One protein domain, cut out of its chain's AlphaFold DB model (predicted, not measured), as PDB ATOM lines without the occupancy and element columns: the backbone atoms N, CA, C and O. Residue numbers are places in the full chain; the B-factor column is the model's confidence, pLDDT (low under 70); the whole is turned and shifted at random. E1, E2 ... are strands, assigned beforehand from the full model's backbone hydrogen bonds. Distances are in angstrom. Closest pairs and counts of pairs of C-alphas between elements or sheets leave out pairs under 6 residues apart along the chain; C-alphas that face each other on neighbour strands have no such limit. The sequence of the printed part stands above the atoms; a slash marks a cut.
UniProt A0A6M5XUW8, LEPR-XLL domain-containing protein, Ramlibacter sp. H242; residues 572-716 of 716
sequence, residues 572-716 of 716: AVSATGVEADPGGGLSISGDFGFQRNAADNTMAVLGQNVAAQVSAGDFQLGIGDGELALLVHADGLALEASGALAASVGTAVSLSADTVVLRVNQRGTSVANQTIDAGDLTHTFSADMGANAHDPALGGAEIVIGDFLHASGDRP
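Overview. This is residues 572 to 716 of the 716 residues of the protein "LEPR-XLL domain-containing protein" of Ramlibacter sp. H242 (UniProt A0A6M5XUW8). Picture one long, flat wall of eight strands side by side, E1 to E6 and then E9 and E10, with a small two-strand hairpin, E7 and E8, laid crosswise over one face near one end of the strands, where it covers parts of E1 to E4. Most of the wall's strands are bent part-way along, and the rest of the wall has no second layer over it. The printed part has 145 residues with no named helix and ten named strands, E1 to E10 in chain order; the large sheet has the order E1, E2, E3, E4, E5, E6, E9, E10, antiparallel throughout, and the class is all strand. The whole is only just compact, close to loose, with a radius of gyration of the C-alphas of 17.5 A, and its outline is flat, 58 by 35 by 17 A.

Along the chain. Find C-alpha 572 at (85.442, 67.465, 118.643); there E1 begins, and it runs through residues 572 to 583. E2 comes back through residues 586 to 597, 33.7 A long. Next come the two longest strands by residues, E3 at 602 to 616 with 40.4 A and E4 at 619 to 633 with 40.5 A. E5 holds residues 636 to 649 and spans 40.1 A, and E6 holds 653 to 665 and spans 35.2 A. Look then for C-alpha 675 at (100.570, 68.496, 113.737), where the short E7, residues 675 to 678, begins; E8 follows at 681 to 684. E9 takes residues 694 to 705 over 31.9 A, and E10 takes 709 to 715, ending at C-alpha 715 at (104.997, 88.769, 97.072).

Arrangement. Begin with the large sheet, whose edge strands are E1 and E10. E1 to E6 form a meander, each strand the antiparallel neighbour of the one before. Between E1 and E2, N 573 and O 594 are 2.8 A apart, within hydrogen-bond range. Between E2 and E3 look at N 587 and O 613, 2.8 A, and between E3 and E4 at N 605 and O 630, 2.8 A. E4 and E5 have N 629 and O 640 at 2.8 A, and E5 and E6 have N 660 and O 643 at 2.7 A. E9 is the antiparallel neighbour of E6, with N 654 and O 704 at 2.8 A, and E9 and E10 are a hairpin with N 703 and O 711 at 2.8 A. Among the bends, E1 bends by 73 degrees at residue 577 and E4 by 60 degrees at residue 625. The sheet is twisted, with C-alphas up to 7.9 A off its best plane. E7 and E8 are a hairpin with N 676 and O 683 at 2.9 A. The two sheets form a sandwich, two sheets face to face, the parts that face each other 7.4 A centre to centre and the strands of the one at 74 degrees to those of the other. The closest C-alphas of E2 and E7 are those of Gln 595 and Ala 678, 4.6 A apart; those of E4 and E8 are Ala 629 and His 683, 6.7 A. E7 is apart from E5 and E9.

Size, cuts and confidence. The two C-alphas farthest apart are those of Ala 599 and Asp 707, 59.1 A. The printed part has no cut and ends at Pro 716, the chain's last residue. No link is long; E6 to E7 and E8 to E9, nine residues each, are short but not tight, and the others are tight. The mean pLDDT of the printed part is 94.0, and no printed residue is under 70 in this model.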
ATOM      1  N   ALA A 572      85.138  67.300 120.050       95.69
ATOM      2  CA  ALA A 572      85.442  67.465 118.643       95.69
ATOM      3  C   ALA A 572      84.156  67.477 117.815       95.69
ATOM      4  O   ALA A 572      83.212  66.741 118.097       95.69
ATOM      5  N   VAL A 573      84.124  68.338 116.806       97.81
ATOM      6  CA  VAL A 573      83.040  68.446 115.834       97.81
ATOM      7  C   VAL A 573      83.667  68.598 114.460       97.81
ATOM      8  O   VAL A 573      84.517  69.466 114.277       97.81
ATOM      9  N   SER A 574      83.256  67.784 113.499       97.69
ATOM     10  CA  SER A 574      83.703  67.888 112.109       97.69
ATOM     11  C   SER A 574      82.533  67.764 111.146       97.69
ATOM     12  O   SER A 574      81.511  67.162 111.462       97.69
ATOM     13  N   ALA A 575      82.687  68.357 109.972       98.12
ATOM     14  CA  ALA A 575      81.816  68.158 108.831       98.12
ATOM     15  C   ALA A 575      82.685  68.031 107.578       98.12
ATOM     16  O   ALA A 575      83.523  68.899 107.328       98.12
ATOM     17  N   THR A 576      82.501  66.961 106.813       98.00
ATOM     18  CA  THR A 576      83.236  66.690 105.573       98.00
ATOM     19  C   THR A 576      82.297  66.712 104.379       98.00
ATOM     20  O   THR A 576      81.155  66.248 104.470       98.00
ATOM     21  N   GLY A 577      82.780  67.222 103.251       97.50
ATOM     22  CA  GLY A 577      81.997  67.406 102.038       97.50
ATOM     23  C   GLY A 577      80.828  68.353 102.268       97.50
ATOM     24  O   GLY A 577      79.717  68.046 101.849       97.50
ATOM     25  N   VAL A 578      81.053  69.453 102.997       98.00
ATOM     26  CA  VAL A 578      80.032  70.489 103.164       98.00
ATOM     27  C   VAL A 578      79.805  71.155 101.817       98.00
ATOM     28  O   VAL A 578      80.760  71.570 101.162       98.00
ATOM     29  N   GLU A 579      78.545  71.305 101.438       97.19
ATOM     30  CA  GLU A 579      78.096  72.114 100.312       97.19
ATOM     31  C   GLU A 579      76.966  73.015 100.801       97.19
ATOM     32  O   GLU A 579      75.980  72.537 101.357       97.19
ATOM     33  N   ALA A 580      77.116  74.323 100.620       95.75
ATOM     34  CA  ALA A 580      76.135  75.319 101.017       95.75
ATOM     35  C   ALA A 580      75.871  76.295  99.867       95.75
ATOM     36  O   ALA A 580      76.774  77.007  99.424       95.75
ATOM     37  N   ASP A 581      74.617  76.365  99.436       93.44
ATOM     38  CA  ASP A 581      74.084  77.378  98.527       93.44
ATOM     39  C   ASP A 581      73.017  78.181  99.285       93.44
ATOM     40  O   ASP A 581      71.849  77.789  99.337       93.44
ATOM     41  N   PRO A 582      73.404  79.287  99.944       87.38
ATOM     42  CA  PRO A 582      72.465  80.147 100.651       87.38
ATOM     43  C   PRO A 582      71.639  81.058  99.724       87.38
ATOM     44  O   PRO A 582      70.986  81.985 100.216       87.38
ATOM     45  N   GLY A 583      71.717  80.861  98.404       86.44
ATOM     46  CA  GLY A 583      71.057  81.681  97.404       86.44
ATOM     47  C   GLY A 583      71.854  82.927  97.007       86.44
ATOM     48  O   GLY A 583      72.938  83.235  97.510       86.44
ATOM     49  N   GLY A 584      71.322  83.676  96.036       87.25
ATOM     50  CA  GLY A 584      71.953  84.914  95.552       87.25
ATOM     51  C   GLY A 584      73.270  84.709  94.789       87.25
ATOM     52  O   GLY A 584      74.021  85.669  94.623       87.25
ATOM     53  N   GLY A 585      73.536  83.483  94.319       88.88
ATOM     54  CA  GLY A 585      74.732  83.121  93.557       88.88
ATOM     55  C   GLY A 585      75.985  82.889  94.407       88.88
ATOM     56  O   GLY A 585      77.078  82.869  93.844       88.88
ATOM     57  N   LEU A 586      75.846  82.755  95.730       93.62
ATOM     58  CA  LEU A 586      76.919  82.338  96.632       93.62
ATOM     59  C   LEU A 586      76.934  80.808  96.739       93.62
ATOM     60  O   LEU A 586      75.907  80.214  97.023       93.62
ATOM     61  N   SER A 587      78.097  80.187  96.586       94.50
ATOM     62  CA  SER A 587      78.340  78.794  96.950       94.50
ATOM     63  C   SER A 587      79.533  78.703  97.895       94.50
ATOM     64  O   SER A 587      80.496  79.463  97.770       94.50
ATOM     65  N   ILE A 588      79.456  77.799  98.866       95.81
ATOM     66  CA  ILE A 588      80.530  77.488  99.809       95.81
ATOM     67  C   ILE A 588      80.669  75.971  99.864       95.81
ATOM     68  O   ILE A 588      79.669  75.266  99.974       95.81
ATOM     69  N   SER A 589      81.896  75.468  99.825       97.62
ATOM     70  CA  SER A 589      82.182  74.060 100.069       97.62
ATOM     71  C   SER A 589      83.466  73.863 100.864       97.62
ATOM     72  O   SER A 589      84.282  74.780 100.981       97.62
ATOM     73  N   GLY A 590      83.629  72.670 101.430       97.94
ATOM     74  CA  GLY A 590      84.863  72.244 102.083       97.94
ATOM     75  C   GLY A 590      84.628  71.329 103.275       97.94
ATOM     76  O   GLY A 590      83.505  70.927 103.574       97.94
ATOM     77  N   ASP A 591      85.714  71.037 103.972       98.38
ATOM     78  CA  ASP A 591      85.719  70.268 105.207       98.38
ATOM     79  C   ASP A 591      86.063  71.196 106.369       98.38
ATOM     80  O   ASP A 591      86.987  72.005 106.271       98.38
ATOM     81  N   PHE A 592      85.343  71.075 107.481       98.25
ATOM     82  CA  PHE A 592      85.526  71.918 108.658       98.25
ATOM     83  C   PHE A 592      85.637  71.066 109.915       98.25
ATOM     84  O   PHE A 592      84.843  70.156 110.133       98.25
ATOM     85  N   GLY A 593      86.604  71.386 110.767       98.19
ATOM     86  CA  GLY A 593      86.897  70.652 111.989       98.19
ATOM     87  C   GLY A 593      87.148  71.600 113.148       98.19
ATOM     88  O   GLY A 593      87.845  72.603 113.009       98.19
ATOM     89  N   PHE A 594      86.603  71.274 114.312       97.94
ATOM     90  CA  PHE A 594      86.753  72.018 115.554       97.94
ATOM     91  C   PHE A 594      87.067  71.033 116.666       97.94
ATOM     92  O   PHE A 594      86.370  70.036 116.827       97.94
ATOM     93  N   GLN A 595      88.082  71.312 117.470       95.94
ATOM     94  CA  GLN A 595      88.404  70.469 118.611       95.94
ATOM     95  C   GLN A 595      88.886  71.291 119.785       95.94
ATOM     96  O   GLN A 595      89.721  72.178 119.647       95.94
ATOM     97  N   ARG A 596      88.381  70.958 120.966       93.62
ATOM     98  CA  ARG A 596      88.905  71.403 122.246       93.62
ATOM     99  C   ARG A 596      89.538  70.208 122.938       93.62
ATOM    100  O   ARG A 596      88.880  69.196 123.166       93.62
ATOM    101  N   ASN A 597      90.797  70.360 123.318       87.94
ATOM    102  CA  ASN A 597      91.502  69.401 124.151       87.94
ATOM    103  C   ASN A 597      91.817  70.083 125.483       87.94
ATOM    104  O   ASN A 597      92.633  71.005 125.545       87.94
ATOM    105  N   ALA A 598      91.135  69.668 126.550       83.50
ATOM    106  CA  ALA A 598      91.340  70.273 127.861       83.50
ATOM    107  C   ALA A 598      92.580  69.735 128.596       83.50
ATOM    108  O   ALA A 598      93.065  70.433 129.484       83.50
ATOM    109  N   ALA A 599      93.136  68.581 128.203       81.00
ATOM    110  CA  ALA A 599      94.415  68.103 128.734       81.00
ATOM    111  C   ALA A 599      95.563  69.046 128.332       81.00
ATOM    112  O   ALA A 599      96.389  69.408 129.169       81.00
ATOM    113  N   ASP A 600      95.539  69.525 127.086       82.19
ATOM    114  CA  ASP A 600      96.526  70.470 126.547       82.19
ATOM    115  C   ASP A 600      96.076  71.939 126.628       82.19
ATOM    116  O   ASP A 600      96.825  72.847 126.275       82.19
ATOM    117  N   ASN A 601      94.845  72.192 127.088       87.62
ATOM    118  CA  ASN A 601      94.203  73.510 127.113       87.62
ATOM    119  C   ASN A 601      94.270  74.238 125.751       87.62
ATOM    120  O   ASN A 601      94.558  75.439 125.674       87.62
ATOM    121  N   THR A 602      94.022  73.493 124.671       92.06
ATOM    122  CA  THR A 602      94.044  73.977 123.286       92.06
ATOM    123  C   THR A 602      92.656  73.966 122.654       92.06
ATOM    124  O   THR A 602      91.775  73.180 123.018       92.06
ATOM    125  N   MET A 603      92.472  74.840 121.664       95.44
ATOM    126  CA  MET A 603      91.418  74.713 120.662       95.44
ATOM    127  C   MET A 603      92.044  74.721 119.271       95.44
ATOM    128  O   MET A 603      92.845  75.603 118.966       95.44
ATOM    129  N   ALA A 604      91.679  73.759 118.437       96.62
ATOM    130  CA  ALA A 604      92.073  73.669 117.041       96.62
ATOM    131  C   ALA A 604      90.852  73.911 116.147       96.62
ATOM    132  O   ALA A 604      89.757  73.427 116.439       96.62
ATOM    133  N   VAL A 605      91.045  74.664 115.066       98.38
ATOM    134  CA  VAL A 605      90.068  74.833 113.988       98.38
ATOM    135  C   VAL A 605      90.775  74.564 112.673       98.38
ATOM    136  O   VAL A 605      91.796  75.193 112.392       98.38
ATOM    137  N   LEU A 606      90.231  73.644 111.886       98.62
ATOM    138  CA  LEU A 606      90.750  73.264 110.582       98.62
ATOM    139  C   LEU A 606      89.690  73.500 109.505       98.62
ATOM    140  O   LEU A 606      88.508  73.243 109.723       98.62
ATOM    141  N   GLY A 607      90.134  73.989 108.354       98.25
ATOM    142  CA  GLY A 607      89.379  74.032 107.109       98.25
ATOM    143  C   GLY A 607      90.229  73.417 106.004       98.25
ATOM    144  O   GLY A 607      91.399  73.776 105.883       98.25
ATOM    145  N   GLN A 608      89.684  72.489 105.226       98.12
ATOM    146  CA  GLN A 608      90.378  71.867 104.093       98.12
ATOM    147  C   GLN A 608      89.476  71.878 102.868       98.12
ATOM    148  O   GLN A 608      88.253  71.864 102.999       98.12
ATOM    149  N   ASN A 609      90.079  71.924 101.678       96.69
ATOM    150  CA  ASN A 609      89.351  71.933 100.407       96.69
ATOM    151  C   ASN A 609      88.288  73.047 100.336       96.69
ATOM    152  O   ASN A 609      87.238  72.878  99.717       96.69
ATOM    153  N   VAL A 610      88.536  74.178 101.005       97.69
ATOM    154  CA  VAL A 610      87.547  75.246 101.145       97.69
ATOM    155  C   VAL A 610      87.450  76.019  99.840       97.69
ATOM    156  O   VAL A 610      88.426  76.613  99.377       97.69
ATOM    157  N   ALA A 611      86.254  76.072  99.270       96.69
ATOM    158  CA  ALA A 611      85.939  76.951  98.160       96.69
ATOM    159  C   ALA A 611      84.766  77.852  98.536       96.69
ATOM    160  O   ALA A 611      83.839  77.452  99.235       96.69
ATOM    161  N   ALA A 612      84.806  79.094  98.071       95.75
ATOM    162  CA  ALA A 612      83.676  80.002  98.180       95.75
ATOM    163  C   ALA A 612      83.615  80.851  96.919       95.75
ATOM    164  O   ALA A 612      84.613  81.472  96.557       95.75
ATOM    165  N   GLN A 613      82.465  80.897  96.256       95.31
ATOM    166  CA  GLN A 613      82.273  81.646  95.020       95.31
ATOM    167  C   GLN A 613      81.006  82.489  95.108       95.31
ATOM    168  O   GLN A 613      79.958  82.006  95.500       95.31
ATOM    169  N   VAL A 614      81.092  83.750  94.695       95.25
ATOM    170  CA  VAL A 614      79.954  84.644  94.488       95.25
ATOM    171  C   VAL A 614      79.841  84.936  93.001       95.25
ATOM    172  O   VAL A 614      80.798  85.411  92.385       95.25
ATOM    173  N   SER A 615      78.661  84.696  92.440       93.12
ATOM    174  CA  SER A 615      78.335  84.948  91.040       93.12
ATOM    175  C   SER A 615      77.120  85.866  90.916       93.12
ATOM    176  O   SER A 615      76.071  85.613  91.496       93.12
ATOM    177  N   ALA A 616      77.236  86.926  90.116       92.69
ATOM    178  CA  ALA A 616      76.133  87.842  89.824       92.69
ATOM    179  C   ALA A 616      76.150  88.227  88.341       92.69
ATOM    180  O   ALA A 616      76.869  89.135  87.933       92.69
ATOM    181  N   GLY A 617      75.363  87.535  87.512       90.00
ATOM    182  CA  GLY A 617      75.421  87.713  86.059       90.00
ATOM    183  C   GLY A 617      76.768  87.249  85.497       90.00
ATOM    184  O   GLY A 617      77.098  86.072  85.586       90.00
ATOM    185  N   ASP A 618      77.535  88.167  84.913       89.88
ATOM    186  CA  ASP A 618      78.873  87.934  84.358       89.88
ATOM    187  C   ASP A 618      80.018  88.262  85.341       89.88
ATOM    188  O   ASP A 618      81.195  88.167  84.986       89.88
ATOM    189  N   PHE A 619      79.692  88.632  86.582       93.25
ATOM    190  CA  PHE A 619      80.654  88.849  87.661       93.25
ATOM    191  C   PHE A 619      80.872  87.557  88.444       93.25
ATOM    192  O   PHE A 619      79.899  86.922  88.850       93.25
ATOM    193  N   GLN A 620      82.132  87.205  88.700       94.25
ATOM    194  CA  GLN A 620      82.516  86.084  89.558       94.25
ATOM    195  C   GLN A 620      83.642  86.524  90.493       94.25
ATOM    196  O   GLN A 620      84.559  87.232  90.084       94.25
ATOM    197  N   LEU A 621      83.585  86.113  91.751       94.81
ATOM    198  CA  LEU A 621      84.661  86.265  92.725       94.81
ATOM    199  C   LEU A 621      84.680  85.006  93.571       94.81
ATOM    200  O   LEU A 621      83.648  84.640  94.121       94.81
ATOM    201  N   GLY A 622      85.830  84.369  93.721       94.88
ATOM    202  CA  GLY A 622      85.927  83.224  94.597       94.88
ATOM    203  C   GLY A 622      87.334  82.893  95.046       94.88
ATOM    204  O   GLY A 622      88.329  83.378  94.503       94.88
ATOM    205  N   ILE A 623      87.367  82.051  96.066       94.94
ATOM    206  CA  ILE A 623      88.546  81.325  96.509       94.94
ATOM    207  C   ILE A 623      88.350  79.839  96.209       94.94
ATOM    208  O   ILE A 623      87.218  79.349  96.226       94.94
ATOM    209  N   GLY A 624      89.444  79.141  95.938       94.69
ATOM    210  CA  GLY A 624      89.470  77.691  95.747       94.69
ATOM    211  C   GLY A 624      90.678  77.077  96.442       94.69
ATOM    212  O   GLY A 624      91.610  77.800  96.795       94.69
ATOM    213  N   ASP A 625      90.644  75.760  96.647       93.62
ATOM    214  CA  ASP A 625      91.724  74.989  97.282       93.62
ATOM    215  C   ASP A 625      92.182  75.593  98.624       93.62
ATOM    216  O   ASP A 625      93.371  75.654  98.943       93.62
ATOM    217  N   GLY A 626      91.223  76.117  99.389       96.56
ATOM    218  CA  GLY A 626      91.472  76.801 100.645       96.56
ATOM    219  C   GLY A 626      91.843  75.833 101.765       96.56
ATOM    220  O   GLY A 626      91.132  74.863 102.027       96.56
ATOM    221  N   GLU A 627      92.914  76.149 102.484       97.56
ATOM    222  CA  GLU A 627      93.291  75.513 103.741       97.56
ATOM    223  C   GLU A 627      93.333  76.555 104.859       97.56
ATOM    224  O   GLU A 627      93.771  77.692 104.673       97.56
ATOM    225  N   LEU A 628      92.879  76.161 106.042       97.50
ATOM    226  CA  LEU A 628      92.894  76.954 107.260       97.50
ATOM    227  C   LEU A 628      93.332  76.057 108.413       97.50
ATOM    228  O   LEU A 628      92.754  74.999 108.637       97.50
ATOM    229  N   ALA A 629      94.291  76.521 109.200       98.25
ATOM    230  CA  ALA A 629      94.686  75.905 110.448       98.25
ATOM    231  C   ALA A 629      94.862  76.973 111.522       98.25
ATOM    232  O   ALA A 629      95.719  77.849 111.423       98.25
ATOM    233  N   LEU A 630      94.047  76.895 112.568       98.25
ATOM    234  CA  LEU A 630      94.099  77.779 113.723       98.25
ATOM    235  C   LEU A 630      94.294  76.942 114.985       98.25
ATOM    236  O   LEU A 630      93.458  76.113 115.325       98.25
ATOM    237  N   LEU A 631      95.366  77.216 115.719       97.44
ATOM    238  CA  LEU A 631      95.625  76.697 117.054       97.44
ATOM    239  C   LEU A 631      95.527  77.844 118.059       97.44
ATOM    240  O   LEU A 631      96.311  78.789 118.012       97.44
ATOM    241  N   VAL A 632      94.596  77.745 119.000       96.44
ATOM    242  CA  VAL A 632      94.460  78.646 120.144       96.44
ATOM    243  C   VAL A 632      94.976  77.934 121.385       96.44
ATOM    244  O   VAL A 632      94.584  76.805 121.675       96.44
ATOM    245  N   HIS A 633      95.837  78.606 122.136       93.25
ATOM    246  CA  HIS A 633      96.380  78.121 123.397       93.25
ATOM    247  C   HIS A 633      96.477  79.282 124.400       93.25
ATOM    248  O   HIS A 633      96.295  80.451 124.052       93.25
ATOM    249  N   ALA A 634      96.760  78.979 125.667       89.25
ATOM    250  CA  ALA A 634      96.828  79.984 126.731       89.25
ATOM    251  C   ALA A 634      97.893  81.080 126.504       89.25
ATOM    252  O   ALA A 634      97.786  82.166 127.069       89.25
ATOM    253  N   ASP A 635      98.921  80.805 125.697       90.81
ATOM    254  CA  ASP A 635     100.036  81.713 125.385       90.81
ATOM    255  C   ASP A 635      99.871  82.476 124.052       90.81
ATOM    256  O   ASP A 635     100.760  83.248 123.690       90.81
ATOM    257  N   GLY A 636      98.761  82.281 123.329       93.69
ATOM    258  CA  GLY A 636      98.451  82.977 122.077       93.69
ATOM    259  C   GLY A 636      97.795  82.080 121.023       93.69
ATOM    260  O   GLY A 636      97.416  80.942 121.294       93.69
ATOM    261  N   LEU A 637      97.677  82.600 119.797       96.50
ATOM    262  CA  LEU A 637      97.162  81.858 118.641       96.50
ATOM    263  C   LEU A 637      98.234  81.662 117.567       96.50
ATOM    264  O   LEU A 637      99.113  82.513 117.403       96.50
ATOM    265  N   ALA A 638      98.117  80.581 116.808       97.44
ATOM    266  CA  ALA A 638      98.828  80.354 115.560       97.44
ATOM    267  C   ALA A 638      97.819  80.070 114.440       97.44
ATOM    268  O   ALA A 638      96.959  79.215 114.601       97.44
ATOM    269  N   LEU A 639      97.917  80.805 113.339       97.81
ATOM    270  CA  LEU A 639      97.052  80.764 112.171       97.81
ATOM    271  C   LEU A 639      97.919  80.569 110.926       97.81
ATOM    272  O   LEU A 639      98.803  81.382 110.661       97.81
ATOM    273  N   GLU A 640      97.635  79.535 110.152       97.62
ATOM    274  CA  GLU A 640      98.121  79.357 108.788       97.62
ATOM    275  C   GLU A 640      96.904  79.208 107.876       97.62
ATOM    276  O   GLU A 640      96.004  78.425 108.162       97.62
ATOM    277  N   ALA A 641      96.828  80.012 106.822       97.06
ATOM    278  CA  ALA A 641      95.769  79.927 105.828       97.06
ATOM    279  C   ALA A 641      96.367  80.042 104.430       97.06
ATOM    280  O   ALA A 641      97.247  80.879 104.214       97.06
ATOM    281  N   SER A 642      95.880  79.240 103.489       96.12
ATOM    282  CA  SER A 642      96.286  79.290 102.087       96.12
ATOM    283  C   SER A 642      95.119  79.044 101.136       96.12
ATOM    284  O   SER A 642      94.105  78.500 101.547       96.12
ATOM    285  N   GLY A 643      95.251  79.436  99.872       96.12
ATOM    286  CA  GLY A 643      94.299  79.082  98.814       96.12
ATOM    287  C   GLY A 643      94.554  79.850  97.520       96.12
ATOM    288  O   GLY A 643      95.410  80.735  97.484       96.12
ATOM    289  N   ALA A 644      93.804  79.538  96.472       96.06
ATOM    290  CA  ALA A 644      93.807  80.272  95.212       96.06
ATOM    291  C   ALA A 644      92.740  81.378  95.216       96.06
ATOM    292  O   ALA A 644      91.694  81.252  95.856       96.06
ATOM    293  N   LEU A 645      92.983  82.456  94.473       94.75
ATOM    294  CA  LEU A 645      92.039  83.558  94.271       94.75
ATOM    295  C   LEU A 645      91.689  83.667  92.788       94.75
ATOM    296  O   LEU A 645      92.583  83.666  91.943       94.75
ATOM    297  N   ALA A 646      90.410  83.861  92.476       94.56
ATOM    298  CA  ALA A 646      89.955  84.197  91.133       94.56
ATOM    299  C   ALA A 646      88.826  85.233  91.180       94.56
ATOM    300  O   ALA A 646      87.894  85.136  91.975       94.56
ATOM    301  N   ALA A 647      88.884  86.229  90.303       94.25
ATOM    302  CA  ALA A 647      87.814  87.193  90.105       94.25
ATOM    303  C   ALA A 647      87.700  87.578  88.630       94.25
ATOM    304  O   ALA A 647      88.706  87.790  87.956       94.25
ATOM    305  N   SER A 648      86.480  87.738  88.130       93.94
ATOM    306  CA  SER A 648      86.211  88.232  86.784       93.94
ATOM    307  C   SER A 648      85.047  89.215  86.763       93.94
ATOM    308  O   SER A 648      84.047  89.053  87.461       93.94
ATOM    309  N   VAL A 649      85.169  90.231  85.912       90.44
ATOM    310  CA  VAL A 649      84.102  91.182  85.588       90.44
ATOM    311  C   VAL A 649      83.809  91.057  84.098       90.44
ATOM    312  O   VAL A 649      84.455  91.707  83.266       90.44
ATOM    313  N   GLY A 650      82.881  90.163  83.758       86.31
ATOM    314  CA  GLY A 650      82.611  89.761  82.383       86.31
ATOM    315  C   GLY A 650      83.881  89.315  81.659       86.31
ATOM    316  O   GLY A 650      84.725  88.621  82.216       86.31
ATOM    317  N   THR A 651      84.044  89.759  80.414       84.75
ATOM    318  CA  THR A 651      85.279  89.557  79.632       84.75
ATOM    319  C   THR A 651      86.282  90.706  79.783       84.75
ATOM    320  O   THR A 651      87.323  90.708  79.127       84.75
ATOM    321  N   ALA A 652      85.960  91.720  80.593       88.19
ATOM    322  CA  ALA A 652      86.710  92.968  80.637       88.19
ATOM    323  C   ALA A 652      87.884  92.927  81.617       88.19
ATOM    324  O   ALA A 652      88.914  93.524  81.322       88.19
ATOM    325  N   VAL A 653      87.730  92.269  82.767       92.25
ATOM    326  CA  VAL A 653      88.737  92.217  83.837       92.25
ATOM    327  C   VAL A 653      88.820  90.783  84.350       92.25
ATOM    328  O   VAL A 653      87.781  90.209  84.672       92.25
ATOM    329  N   SER A 654      90.026  90.241  84.501       93.50
ATOM    330  CA  SER A 654      90.289  89.045  85.303       93.50
ATOM    331  C   SER A 654      91.418  89.312  86.294       93.50
ATOM    332  O   SER A 654      92.406  89.967  85.964       93.50
ATOM    333  N   LEU A 655      91.260  88.821  87.518       94.06
ATOM    334  CA  LEU A 655      92.290  88.782  88.546       94.06
ATOM    335  C   LEU A 655      92.434  87.339  89.014       94.06
ATOM    336  O   LEU A 655      91.427  86.680  89.270       94.06
ATOM    337  N   SER A 656      93.659  86.871  89.172       94.88
ATOM    338  CA  SER A 656      93.935  85.561  89.751       94.88
ATOM    339  C   SER A 656      95.173  85.603  90.629       94.88
ATOM    340  O   SER A 656      96.018  86.482  90.486       94.88
ATOM    341  N   ALA A 657      95.267  84.666  91.561       96.00
ATOM    342  CA  ALA A 657      96.509  84.294  92.216       96.00
ATOM    343  C   ALA A 657      96.477  82.787  92.457       96.00
ATOM    344  O   ALA A 657      95.488  82.282  92.993       96.00
ATOM    345  N   ASP A 658      97.550  82.095  92.083       94.19
ATOM    346  CA  ASP A 658      97.676  80.652  92.311       94.19
ATOM    347  C   ASP A 658      97.700  80.344  93.811       94.19
ATOM    348  O   ASP A 658      97.132  79.353  94.259       94.19
ATOM    349  N   THR A 659      98.355  81.206  94.597       94.19
ATOM    350  CA  THR A 659      98.440  81.062  96.052       94.19
ATOM    351  C   THR A 659      98.342  82.409  96.762       94.19
ATOM    352  O   THR A 659      99.016  83.383  96.426       94.19
ATOM    353  N   VAL A 660      97.519  82.455  97.798       94.75
ATOM    354  CA  VAL A 660      97.436  83.514  98.799       94.75
ATOM    355  C   VAL A 660      97.706  82.840 100.126       94.75
ATOM    356  O   VAL A 660      96.980  81.917 100.468       94.75
ATOM    357  N   VAL A 661      98.729  83.265 100.862       95.12
ATOM    358  CA  VAL A 661      99.105  82.645 102.138       95.12
ATOM    359  C   VAL A 661      99.140  83.692 103.242       95.12
ATOM    360  O   VAL A 661      99.671  84.789 103.065       95.12
ATOM    361  N   LEU A 662      98.603  83.341 104.407       95.56
ATOM    362  CA  LEU A 662      98.699  84.112 105.636       95.56
ATOM    363  C   LEU A 662      99.227  83.220 106.755       95.56
ATOM    364  O   LEU A 662      98.548  82.292 107.184       95.56
ATOM    365  N   ARG A 663     100.410  83.552 107.272       95.94
ATOM    366  CA  ARG A 663     100.997  82.910 108.452       95.94
ATOM    367  C   ARG A 663     101.110  83.904 109.588       95.94
ATOM    368  O   ARG A 663     101.760  84.939 109.460       95.94
ATOM    369  N   VAL A 664     100.487  83.598 110.715       97.19
ATOM    370  CA  VAL A 664     100.511  84.425 111.920       97.19
ATOM    371  C   VAL A 664     100.698  83.517 113.123       97.19
ATOM    372  O   VAL A 664      99.805  82.764 113.473       97.19
ATOM    373  N   ASN A 665     101.822  83.621 113.819       96.88
ATOM    374  CA  ASN A 665     102.024  82.965 115.104       96.88
ATOM    375  C   ASN A 665     102.261  84.033 116.166       96.88
ATOM    376  O   ASN A 665     103.330  84.623 116.214       96.88
ATOM    377  N   GLN A 666     101.278  84.281 117.024       96.31
ATOM    378  CA  GLN A 666     101.379  85.252 118.120       96.31
ATOM    379  C   GLN A 666     101.979  84.644 119.393       96.31
ATOM    380  O   GLN A 666     102.134  85.339 120.396       96.31
ATOM    381  N   ARG A 667     102.290  83.345 119.377       94.12
ATOM    382  CA  ARG A 667     102.849  82.639 120.524       94.12
ATOM    383  C   ARG A 667     104.339  82.942 120.652       94.12
ATOM    384  O   ARG A 667     105.065  83.125 119.670       94.12
ATOM    385  N   GLY A 668     104.820  82.901 121.895       90.88
ATOM    386  CA  GLY A 668     106.252  82.964 122.205       90.88
ATOM    387  C   GLY A 668     107.034  81.711 121.786       90.88
ATOM    388  O   GLY A 668     108.262  81.704 121.868       90.88
ATOM    389  N   THR A 669     106.341  80.663 121.334       93.69
ATOM    390  CA  THR A 669     106.900  79.378 120.900       93.69
ATOM    391  C   THR A 669     106.604  79.110 119.427       93.69
ATOM    392  O   THR A 669     105.540  79.458 118.918       93.69
ATOM    393  N   SER A 670     107.542  78.454 118.743       95.50
ATOM    394  CA  SER A 670     107.352  77.974 117.370       95.50
ATOM    395  C   SER A 670     106.298  76.867 117.321       95.50
ATOM    396  O   SER A 670     106.294  76.011 118.203       95.50
ATOM    397  N   VAL A 671     105.470  76.857 116.275       96.00
ATOM    398  CA  VAL A 671     104.591  75.723 115.922       96.00
ATOM    399  C   VAL A 671     105.018  75.055 114.610       96.00
ATOM    400  O   VAL A 671     104.312  74.207 114.084       96.00
ATOM    401  N   ALA A 672     106.184  75.420 114.073       96.69
ATOM    402  CA  ALA A 672     106.730  74.840 112.851       96.69
ATOM    403  C   ALA A 672     106.780  73.301 112.880       96.69
ATOM    404  O   ALA A 672     107.403  72.717 113.773       96.69
ATOM    405  N   ASN A 673     106.188  72.657 111.869       96.81
ATOM    406  CA  ASN A 673     106.034  71.201 111.742       96.81
ATOM    407  C   ASN A 673     105.219  70.542 112.870       96.81
ATOM    408  O   ASN A 673     105.301  69.328 113.056       96.81
ATOM    409  N   GLN A 674     104.459  71.318 113.646       96.00
ATOM    410  CA  GLN A 674     103.518  70.770 114.613       96.00
ATOM    411  C   GLN A 674     102.270  70.273 113.879       96.00
ATOM    412  O   GLN A 674     101.679  71.014 113.092       96.00
ATOM    413  N   THR A 675     101.851  69.048 114.183       96.62
ATOM    414  CA  THR A 675     100.570  68.496 113.737       96.62
ATOM    415  C   THR A 675      99.481  68.795 114.763       96.62
ATOM    416  O   THR A 675      99.717  68.703 115.971       96.62
ATOM    417  N   ILE A 676      98.302  69.176 114.282       95.06
ATOM    418  CA  ILE A 676      97.092  69.368 115.080       95.06
ATOM    419  C   ILE A 676      95.926  68.621 114.435       95.06
ATOM    420  O   ILE A 676      95.853  68.531 113.209       95.06
ATOM    421  N   ASP A 677      95.009  68.152 115.275       93.31
ATOM    422  CA  ASP A 677      93.773  67.492 114.861       93.31
ATOM    423  C   ASP A 677      92.567  68.342 115.256       93.31
ATOM    424  O   ASP A 677      92.559  68.983 116.317       93.31
ATOM    425  N   ALA A 678      91.544  68.337 114.406       95.25
ATOM    426  CA  ALA A 678      90.248  68.915 114.712       95.25
ATOM    427  C   ALA A 678      89.117  68.044 114.155       95.25
ATOM    428  O   ALA A 678      88.757  68.148 112.983       95.25
ATOM    429  N   GLY A 679      88.558  67.178 115.005       92.94
ATOM    430  CA  GLY A 679      87.584  66.181 114.555       92.94
ATOM    431  C   GLY A 679      88.274  65.117 113.712       92.94
ATOM    432  O   GLY A 679      89.206  64.475 114.190       92.94
ATOM    433  N   ASP A 680      87.821  64.951 112.474       93.62
ATOM    434  CA  ASP A 680      88.393  63.992 111.518       93.62
ATOM    435  C   ASP A 680      89.467  64.611 110.609       93.62
ATOM    436  O   ASP A 680      90.004  63.944 109.727       93.62
ATOM    437  N   LEU A 681      89.780  65.894 110.813       96.88
ATOM    438  CA  LEU A 681      90.780  66.623 110.038       96.88
ATOM    439  C   LEU A 681      92.109  66.703 110.785       96.88
ATOM    440  O   LEU A 681      92.142  66.896 112.002       96.88
ATOM    441  N   THR A 682      93.199  66.675 110.023       97.00
ATOM    442  CA  THR A 682      94.571  66.814 110.526       97.00
ATOM    443  C   THR A 682      95.339  67.812 109.667       97.00
ATOM    444  O   THR A 682      95.258  67.771 108.440       97.00
ATOM    445  N   HIS A 683      96.125  68.690 110.289       97.81
ATOM    446  CA  HIS A 683      97.005  69.631 109.592       97.81
ATOM    447  C   HIS A 683      98.389  69.675 110.240       97.81
ATOM    448  O   HIS A 683      98.512  69.557 111.456       97.81
ATOM    449  N   THR A 684      99.431  69.891 109.434       98.06
ATOM    450  CA  THR A 684     100.802  70.117 109.914       98.06
ATOM    451  C   THR A 684     101.288  71.488 109.466       98.06
ATOM    452  O   THR A 684     101.437  71.722 108.272       98.06
ATOM    453  N   PHE A 685     101.571  72.366 110.430       97.44
ATOM    454  CA  PHE A 685     102.033  73.730 110.169       97.44
ATOM    455  C   PHE A 685     103.359  73.761 109.398       97.44
ATOM    456  O   PHE A 685     104.262  72.954 109.658       97.44
ATOM    457  N   SER A 686     103.525  74.754 108.523       94.88
ATOM    458  CA  SER A 686     104.750  74.968 107.749       94.88
ATOM    459  C   SER A 686     105.980  75.166 108.643       94.88
ATOM    460  O   SER A 686     105.902  75.679 109.763       94.88
ATOM    461  N   ALA A 687     107.158  74.834 108.111       95.19
ATOM    462  CA  ALA A 687     108.444  75.133 108.736       95.19
ATOM    463  C   ALA A 687     108.644  76.636 109.036       95.19
ATOM    464  O   ALA A 687     109.422  76.983 109.927       95.19
ATOM    465  N   ASP A 688     107.918  77.513 108.338       91.56
ATOM    466  CA  ASP A 688     107.986  78.971 108.489       91.56
ATOM    467  C   ASP A 688     107.181  79.503 109.693       91.56
ATOM    468  O   ASP A 688     107.278  80.681 110.042       91.56
ATOM    469  N   MET A 689     106.431  78.645 110.398       95.44
ATOM    470  CA  MET A 689     105.621  79.004 111.574       95.44
ATOM    471  C   MET A 689     106.445  79.133 112.873       95.44
ATOM    472  O   MET A 689     106.133  78.554 113.923       95.44
ATOM    473  N   GLY A 690     107.518  79.927 112.812       94.69
ATOM    474  CA  GLY A 690     108.358  80.298 113.954       94.69
ATOM    475  C   GLY A 690     107.625  81.143 115.007       94.69
ATOM    476  O   GLY A 690     106.491  81.571 114.809       94.69
ATOM    477  N   ALA A 691     108.262  81.395 116.155       93.50
ATOM    478  CA  ALA A 691     107.689  82.250 117.204       93.50
ATOM    479  C   ALA A 691     107.514  83.700 116.718       93.50
ATOM    480  O   ALA A 691     108.436  84.259 116.121       93.50
ATOM    481  N   ASN A 692     106.380  84.334 117.034       92.75
ATOM    482  CA  ASN A 692     106.043  85.700 116.594       92.75
ATOM    483  C   ASN A 692     106.040  85.895 115.056       92.75
ATOM    484  O   ASN A 692     106.296  87.004 114.583       92.75
ATOM    485  N   ALA A 693     105.800  84.835 114.271       91.56
ATOM    486  CA  ALA A 693     105.747  84.922 112.811       91.56
ATOM    487  C   ALA A 693     104.562  85.784 112.339       91.56
ATOM    488  O   ALA A 693     103.465  85.710 112.892       91.56
ATOM    489  N   HIS A 694     104.783  86.594 111.303       93.69
ATOM    490  CA  HIS A 694     103.732  87.343 110.620       93.69
ATOM    491  C   HIS A 694     104.128  87.543 109.155       93.69
ATOM    492  O   HIS A 694     104.862  88.478 108.826       93.69
ATOM    493  N   ASP A 695     103.624  86.680 108.285       90.25
ATOM    494  CA  ASP A 695     104.086  86.559 106.909       90.25
ATOM    495  C   ASP A 695     102.916  86.372 105.925       90.25
ATOM    496  O   ASP A 695     102.368  85.273 105.800       90.25
ATOM    497  N   PRO A 696     102.449  87.464 105.290       92.56
ATOM    498  CA  PRO A 696     101.516  87.396 104.177       92.56
ATOM    499  C   PRO A 696     102.262  87.318 102.836       92.56
ATOM    500  O   PRO A 696     102.974  88.265 102.472       92.56
ATOM    501  N   ALA A 697     101.990  86.260 102.071       92.31
ATOM    502  CA  ALA A 697     102.587  85.986 100.767       92.31
ATOM    503  C   ALA A 697     101.521  85.823  99.664       92.31
ATOM    504  O   ALA A 697     100.378  85.436  99.922       92.31
ATOM    505  N   LEU A 698     101.897  86.147  98.427       92.94
ATOM    506  CA  LEU A 698     101.093  86.005  97.208       92.94
ATOM    507  C   LEU A 698     101.967  85.390  96.112       92.94
ATOM    508  O   LEU A 698     103.041  85.918  95.830       92.94
ATOM    509  N   GLY A 699     101.500  84.329  95.466       93.56
ATOM    510  CA  GLY A 699     102.190  83.671  94.358       93.56
ATOM    511  C   GLY A 699     101.303  83.556  93.122       93.56
ATOM    512  O   GLY A 699     100.105  83.286  93.235       93.56
ATOM    513  N   GLY A 700     101.889  83.769  91.947       92.88
ATOM    514  CA  GLY A 700     101.211  83.661  90.658       92.88
ATOM    515  C   GLY A 700     100.123  84.714  90.462       92.88
ATOM    516  O   GLY A 700      99.138  84.449  89.780       92.88
ATOM    517  N   ALA A 701     100.242  85.887  91.095       94.75
ATOM    518  CA  ALA A 701      99.208  86.906  90.974       94.75
ATOM    519  C   ALA A 701      99.225  87.525  89.568       94.75
ATOM    520  O   ALA A 701     100.273  87.963  89.092       94.75
ATOM    521  N   GLU A 702      98.060  87.607  88.933       95.12
ATOM    522  CA  GLU A 702      97.839  88.173  87.605       95.12
ATOM    523  C   GLU A 702      96.617  89.102  87.627       95.12
ATOM    524  O   GLU A 702      95.601  88.838  88.271       95.12
ATOM    525  N   ILE A 703      96.711  90.214  86.905       94.00
ATOM    526  CA  ILE A 703      95.580  91.059  86.538       94.00
ATOM    527  C   ILE A 703      95.629  91.313  85.038       94.00
ATOM    528  O   ILE A 703      96.596  91.876  84.517       94.00
ATOM    529  N   VAL A 704      94.553  90.938  84.356       94.25
ATOM    530  CA  VAL A 704      94.337  91.212  82.938       94.25
ATOM    531  C   VAL A 704      93.125  92.104  82.811       94.25
ATOM    532  O   VAL A 704      92.091  91.884  83.441       94.25
ATOM    533  N   ILE A 705      93.239  93.129  81.979       92.88
ATOM    534  CA  ILE A 705      92.110  93.983  81.664       92.88
ATOM    535  C   ILE A 705      92.018  94.129  80.148       92.88
ATOM    536  O   ILE A 705      92.795  94.865  79.549       92.88
ATOM    537  N   GLY A 706      91.109  93.378  79.520       87.69
ATOM    538  CA  GLY A 706      91.001  93.218  78.064       87.69
ATOM    539  C   GLY A 706      92.359  93.027  77.365       87.69
ATOM    540  O   GLY A 706      93.268  92.410  77.907       87.69
ATOM    541  N   ASP A 707      92.529  93.650  76.193       86.25
ATOM    542  CA  ASP A 707      93.822  93.727  75.467       86.25
ATOM    543  C   ASP A 707      94.727  94.888  75.949       86.25
ATOM    544  O   ASP A 707      95.757  95.229  75.369       86.25
ATOM    545  N   PHE A 708      94.270  95.523  77.016       87.94
ATOM    546  CA  PHE A 708      94.780  96.649  77.765       87.94
ATOM    547  C   PHE A 708      96.126  96.631  78.474       87.94
ATOM    548  O   PHE A 708      97.033  97.437  78.254       87.94
ATOM    549  N   LEU A 709      96.118  95.778  79.492       91.50
ATOM    550  CA  LEU A 709      96.972  95.776  80.650       91.50
ATOM    551  C   LEU A 709      97.013  94.332  81.107       91.50
ATOM    552  O   LEU A 709      95.977  93.719  81.348       91.50
ATOM    553  N   HIS A 710      98.228  93.832  81.225       93.56
ATOM    554  CA  HIS A 710      98.540  92.583  81.878       93.56
ATOM    555  C   HIS A 710      99.640  92.933  82.876       93.56
ATOM    556  O   HIS A 710     100.690  93.450  82.481       93.56
ATOM    557  N   ALA A 711      99.392  92.706  84.162       93.06
ATOM    558  CA  ALA A 711     100.425  92.761  85.186       93.06
ATOM    559  C   ALA A 711     100.433  91.456  85.977       93.06
ATOM    560  O   ALA A 711      99.377  90.913  86.282       93.06
ATOM    561  N   SER A 712     101.626  90.981  86.316       94.25
ATOM    562  CA  SER A 712     101.814  89.810  87.162       94.25
ATOM    563  C   SER A 712     102.951  90.031  88.154       94.25
ATOM    564  O   SER A 712     103.811  90.898  87.948       94.25
ATOM    565  N   GLY A 713     102.945  89.281  89.250       91.50
ATOM    566  CA  GLY A 713     104.029  89.317  90.222       91.50
ATOM    567  C   GLY A 713     103.750  88.525  91.489       91.50
ATOM    568  O   GLY A 713     102.604  88.257  91.835       91.50
ATOM    569  N   ASP A 714     104.829  88.226  92.202       91.81
ATOM    570  CA  ASP A 714     104.793  87.529  93.481       91.81
ATOM    571  C   ASP A 714     105.138  88.492  94.620       91.81
ATOM    572  O   ASP A 714     105.943  89.422  94.471       91.81
ATOM    573  N   ARG A 715     104.557  88.239  95.788       86.44
ATOM    574  CA  ARG A 715     104.997  88.769  97.072       86.44
ATOM    575  C   ARG A 715     105.506  87.576  97.888       86.44
ATOM    576  O   ARG A 715     104.667  86.793  98.330       86.44
ATOM    577  N   PRO A 716     106.830  87.429  98.044       73.75
ATOM    578  CA  PRO A 716     107.391  86.361  98.855       73.75
ATOM    579  C   PRO A 716     107.020  86.515 100.324       73.75
ATOM    580  O   PRO A 716     106.737  87.669 100.745       73.75
TER     581      PRO A 716